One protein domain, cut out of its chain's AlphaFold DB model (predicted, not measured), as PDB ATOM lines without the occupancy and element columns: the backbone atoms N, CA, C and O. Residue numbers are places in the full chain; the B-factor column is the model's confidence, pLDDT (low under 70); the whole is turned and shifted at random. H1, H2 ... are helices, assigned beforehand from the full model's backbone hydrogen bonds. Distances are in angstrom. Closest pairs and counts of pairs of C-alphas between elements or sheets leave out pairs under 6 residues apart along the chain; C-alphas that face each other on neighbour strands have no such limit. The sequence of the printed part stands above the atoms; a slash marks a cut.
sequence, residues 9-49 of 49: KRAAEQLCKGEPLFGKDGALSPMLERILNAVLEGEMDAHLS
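AT A GLANCE: This is residues 9 to 49 of the 49 residues of a protein of Prevotella nigrescens ATCC 33563 (UniProt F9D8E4). One long helix, H2, sticks out as an arm with residues 33 to 49, and a loop and a short helix, H1, turned away from the line of H2, make a small head beyond its first end. The printed part has 41 residues, with two named helices in the order H1, H2 and no named strand, and its class is all helix. The whole is an extended rod, with a radius of gyration of the C-alphas of 14.4 A and spans of 46 by 15 by 11 A.

HOW THE PARTS SIT: H2, residues 29 to 47, is the longest helix. H1, residues 9 to 17, is apart from it, with no C-alpha of the one within 8 A of the other. Residues 33 to 49, of which 33 to 47 belong to H2, stand free. In H1 and H2 every O i to N i+4 pair is within hydrogen-bond range.

IN THESE COORDINATES: H2 runs 27.0 A from C-alpha 29 at (51.236, 13.916, 43.520) to C-alpha 47 at (32.212, 32.723, 39.565). H1 begins at C-alpha 9, (61.874, 7.353, 36.731), and measures 12.4 A.

THE WHOLE: The C-alphas farthest apart, of Lys 17 and Ser 49, are separated by 46.5 A. The link from H1 to H2 is long, with 11 residues. The printed part has no cut. Residues 48 to 49 have pLDDT under 70.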
ATOM      1  N   LYS A   9      61.140   8.571  36.378       96.38
ATOM      2  CA  LYS A   9      61.874   7.353  36.731       96.38
ATOM      3  C   LYS A   9      61.298   6.760  38.013       96.38
ATOM      4  O   LYS A   9      60.944   5.582  38.036       96.38
ATOM      5  N   ARG A  10      61.118   7.586  39.044       95.25
ATOM      6  CA  ARG A  10      60.481   7.165  40.297       95.25
ATOM      7  C   ARG A  10      59.035   6.716  40.078       95.25
ATOM      8  O   ARG A  10      58.623   5.719  40.661       95.25
ATOM      9  N   ALA A  11      58.274   7.409  39.230       96.38
ATOM     10  CA  ALA A  11      56.902   7.014  38.911       96.38
ATOM     11  C   ALA A  11      56.839   5.628  38.245       96.38
ATOM     12  O   ALA A  11      56.007   4.804  38.622       96.38
ATOM     13  N   ALA A  12      57.745   5.339  37.305       97.56
ATOM     14  CA  ALA A  12      57.841   4.018  36.692       97.56
ATOM     15  C   ALA A  12      58.208   2.935  37.723       97.56
ATOM     16  O   ALA A  12      57.592   1.871  37.742       97.56
ATOM     17  N   GLU A  13      59.157   3.214  38.620       97.94
ATOM     18  CA  GLU A  13      59.536   2.285  39.690       97.94
ATOM     19  C   GLU A  13      58.376   1.995  40.652       97.94
ATOM     20  O   GLU A  13      58.124   0.828  40.960       97.94
ATOM     21  N   GLN A  14      57.649   3.026  41.096       97.31
ATOM     22  CA  GLN A  14      56.479   2.867  41.965       97.31
ATOM     23  C   GLN A  14      55.383   2.048  41.280       97.31
ATOM     24  O   GLN A  14      54.856   1.109  41.876       97.31
ATOM     25  N   LEU A  15      55.103   2.335  40.004       97.06
ATOM     26  CA  LEU A  15      54.130   1.587  39.211       97.06
ATOM     27  C   LEU A  15      54.509   0.104  39.110       97.06
ATOM     28  O   LEU A  15      53.672  -0.762  39.355       97.06
ATOM     29  N   CYS A  16      55.770  -0.200  38.796       97.88
ATOM     30  CA  CYS A  16      56.247  -1.578  38.687       97.88
ATOM     31  C   CYS A  16      56.241  -2.330  40.027       97.88
ATOM     32  O   CYS A  16      56.063  -3.547  40.034       97.88
ATOM     33  N   LYS A  17      56.429  -1.632  41.151       97.50
ATOM     34  CA  LYS A  17      56.404  -2.218  42.502       97.50
ATOM     35  C   LYS A  17      54.997  -2.304  43.105       97.50
ATOM     36  O   LYS A  17      54.840  -2.898  44.169       97.50
ATOM     37  N   GLY A  18      53.985  -1.722  42.454       96.88
ATOM     38  CA  GLY A  18      52.639  -1.587  43.018       96.88
ATOM     39  C   GLY A  18      52.578  -0.621  44.206       96.88
ATOM     40  O   GLY A  18      51.666  -0.709  45.027       96.88
ATOM     41  N   GLU A  19      53.552   0.283  44.321       97.12
ATOM     42  CA  GLU A  19      53.564   1.329  45.339       97.12
ATOM     43  C   GLU A  19      52.579   2.453  44.965       97.12
ATOM     44  O   GLU A  19      52.329   2.700  43.780       97.12
ATOM     45  N   PRO A  20      52.019   3.176  45.950       96.50
ATOM     46  CA  PRO A  20      51.130   4.298  45.674       96.50
ATOM     47  C   PRO A  20      51.804   5.383  44.822       96.50
ATOM     48  O   PRO A  20      52.804   5.976  45.220       96.50
ATOM     49  N   LEU A  21      51.208   5.689  43.666       96.25
ATOM     50  CA  LEU A  21      51.655   6.766  42.770       96.25
ATOM     51  C   LEU A  21      51.203   8.160  43.222       96.25
ATOM     52  O   LEU A  21      51.754   9.163  42.773       96.25
ATOM     53  N   PHE A  22      50.213   8.223  44.112       93.31
ATOM     54  CA  PHE A  22      49.618   9.448  44.646       93.31
ATOM     55  C   PHE A  22      49.731   9.485  46.178       93.31
ATOM     56  O   PHE A  22      50.074   8.488  46.813       93.31
ATOM     57  N   GLY A  23      49.405  10.628  46.784       88.62
ATOM     58  CA  GLY A  23      49.513  10.853  48.229       88.62
ATOM     59  C   GLY A  23      50.856  11.469  48.628       88.62
ATOM     60  O   GLY A  23      51.636  11.882  47.776       88.62
ATOM     61  N   LYS A  24      51.152  11.563  49.927       87.06
ATOM     62  CA  LYS A  24      52.331  12.300  50.422       87.06
ATOM     63  C   LYS A  24      53.649  11.902  49.735       87.06
ATOM     64  O   LYS A  24      54.453  12.773  49.425       87.06
ATOM     65  N   ASP A  25      53.816  10.609  49.455       89.94
ATOM     66  CA  ASP A  25      55.039  10.031  48.885       89.94
ATOM     67  C   ASP A  25      54.864   9.525  47.439       89.94
ATOM     68  O   ASP A  25      55.739   8.843  46.895       89.94
ATOM     69  N   GLY A  26      53.737   9.853  46.806       94.31
ATOM     70  CA  GLY A  26      53.450   9.478  45.427       94.31
ATOM     71  C   GLY A  26      54.209  10.344  44.424       94.31
ATOM     72  O   GLY A  26      54.160  11.574  44.491       94.31
ATOM     73  N   ALA A  27      54.890   9.717  43.465       95.44
ATOM     74  CA  ALA A  27      55.649  10.424  42.433       95.44
ATOM     75  C   ALA A  27      54.766  11.298  41.519       95.44
ATOM     76  O   ALA A  27      55.255  12.269  40.944       95.44
ATOM     77  N   LEU A  28      53.469  10.987  41.402       95.50
ATOM     78  CA  LEU A  28      52.497  11.733  40.597       95.50
ATOM     79  C   LEU A  28      51.670  12.742  41.408       95.50
ATOM     80  O   LEU A  28      50.795  13.404  40.851       95.50
ATOM     81  N   SER A  29      51.943  12.924  42.699       93.81
ATOM     82  CA  SER A  29      51.236  13.916  43.520       93.81
ATOM     83  C   SER A  29      51.346  15.358  43.016       93.81
ATOM     84  O   SER A  29      50.315  16.032  42.998       93.81
ATOM     85  N   PRO A  30      52.504  15.831  42.504       92.69
ATOM     86  CA  PRO A  30      52.586  17.158  41.888       92.69
ATOM     87  C   PRO A  30      51.671  17.320  40.664       92.69
ATOM     88  O   PRO A  30      51.178  18.412  40.396       92.69
ATOM     89  N   MET A  31      51.411  16.241  39.915       93.25
ATOM     90  CA  MET A  31      50.480  16.272  38.780       93.25
ATOM     91  C   MET A  31      49.046  16.514  39.255       93.25
ATOM     92  O   MET A  31      48.343  17.348  38.689       93.25
ATOM     93  N   LEU A  32      48.623  15.796  40.299       92.31
ATOM     94  CA  LEU A  32      47.285  15.940  40.869       92.31
ATOM     95  C   LEU A  32      47.083  17.340  41.462       92.31
ATOM     96  O   LEU A  32      46.055  17.960  41.211       92.31
ATOM     97  N   GLU A  33      48.081  17.859  42.179       92.00
ATOM     98  CA  GLU A  33      48.078  19.226  42.712       92.00
ATOM     99  C   GLU A  33      47.878  20.265  41.598       92.00
ATOM    100  O   GLU A  33      47.034  21.149  41.719       92.00
ATOM    101  N   ARG A  34      48.578  20.115  40.465       91.25
ATOM    102  CA  ARG A  34      48.424  21.009  39.305       91.25
ATOM    103  C   ARG A  34      47.026  20.960  38.696       91.25
ATOM    104  O   ARG A  34      46.494  22.008  38.350       91.25
ATOM    105  N   ILE A  35      46.441  19.770  38.558       93.19
ATOM    106  CA  ILE A  35      45.077  19.622  38.028       93.19
ATOM    107  C   ILE A  35      44.075  20.304  38.965       93.19
ATOM    108  O   ILE A  35      43.237  21.069  38.500       93.19
ATOM    109  N   LEU A  36      44.182  20.067  40.274       93.25
ATOM    110  CA  LEU A  36      43.282  20.666  41.261       93.25
ATOM    111  C   LEU A  36      43.404  22.191  41.294       93.25
ATOM    112  O   LEU A  36      42.385  22.874  41.294       93.25
ATOM    113  N   ASN A  37      44.626  22.725  41.252       92.31
ATOM    114  CA  ASN A  37      44.844  24.171  41.201       92.31
ATOM    115  C   ASN A  37      44.280  24.787  39.914       92.31
ATOM    116  O   ASN A  37      43.616  25.810  39.991       92.31
ATOM    117  N   ALA A  38      44.453  24.140  38.756       93.00
ATOM    118  CA  ALA A  38      43.884  24.627  37.498       93.00
ATOM    119  C   ALA A  38      42.345  24.626  37.505       93.00
ATOM    120  O   ALA A  38      41.721  25.541  36.974       93.00
ATOM    121  N   VAL A  39      41.724  23.614  38.123       94.38
ATOM    122  CA  VAL A  39      40.264  23.576  38.307       94.38
ATOM    123  C   VAL A  39      39.807  24.698  39.239       94.38
ATOM    124  O   VAL A  39      38.835  25.375  38.924       94.38
ATOM    125  N   LEU A  40      40.512  24.931  40.349       92.19
ATOM    126  CA  LEU A  40      40.198  26.015  41.285       92.19
ATOM    127  C   LEU A  40      40.353  27.403  40.650       92.19
ATOM    128  O   LEU A  40      39.505  28.262  40.862       92.19
ATOM    129  N   GLU A  41      41.409  27.622  39.866       91.69
ATOM    130  CA  GLU A  41      41.603  28.858  39.101       91.69
ATOM    131  C   GLU A  41      40.453  29.075  38.106       91.69
ATOM    132  O   GLU A  41      39.855  30.149  38.095       91.69
ATOM    133  N   GLY A  42      40.066  28.040  37.353       90.62
ATOM    134  CA  GLY A  42      38.930  28.118  36.430       90.62
ATOM    135  C   GLY A  42      37.581  28.362  37.120       90.62
ATOM    136  O   GLY A  42      36.758  29.116  36.606       90.62
ATOM    137  N   GLU A  43      37.354  27.763  38.292       89.12
ATOM    138  CA  GLU A  43      36.167  28.013  39.124       89.12
ATOM    139  C   GLU A  43      36.114  29.468  39.611       89.12
ATOM    140  O   GLU A  43      35.062  30.106  39.537       89.12
ATOM    141  N   MET A  44      37.240  30.020  40.076       90.00
ATOM    142  CA  MET A  44      37.313  31.424  40.495       90.00
ATOM    143  C   MET A  44      37.013  32.372  39.329       90.00
ATOM    144  O   MET A  44      36.206  33.285  39.501       90.00
ATOM    145  N   ASP A  45      37.585  32.132  38.147       87.00
ATOM    146  CA  ASP A  45      37.320  32.939  36.948       87.00
ATOM    147  C   ASP A  45      35.835  32.895  36.539       87.00
ATOM    148  O   ASP A  45      35.248  33.923  36.190       87.00
ATOM    149  N   ALA A  46      35.192  31.725  36.624       84.38
ATOM    150  CA  ALA A  46      33.790  31.547  36.243       84.38
ATOM    151  C   ALA A  46      32.788  32.199  37.216       84.38
ATOM    152  O   ALA A  46      31.687  32.566  36.800       84.38
ATOM    153  N   HIS A  47      33.144  32.330  38.499       72.75
ATOM    154  CA  HIS A  47      32.212  32.723  39.565       72.75
ATOM    155  C   HIS A  47      32.505  34.074  40.237       72.75
ATOM    156  O   HIS A  47      31.632  34.583  40.942       72.75
ATOM    157  N   LEU A  48      33.684  34.670  40.032       68.12
ATOM    158  CA  LEU A  48      34.047  36.003  40.549       68.12
ATOM    159  C   LEU A  48      34.064  37.099  39.463       68.12
ATOM    160  O   LEU A  48      34.550  38.200  39.728       68.12
ATOM    161  N   SER A  49      33.543  36.793  38.269       59.38
ATOM    162  CA  SER A  49      33.327  37.747  37.166       59.38
ATOM    163  C   SER A  49      32.216  38.762  37.451       59.38
ATOM    164  O   SER A  49      31.169  38.360  38.011       59.38
TER     165      SER A  49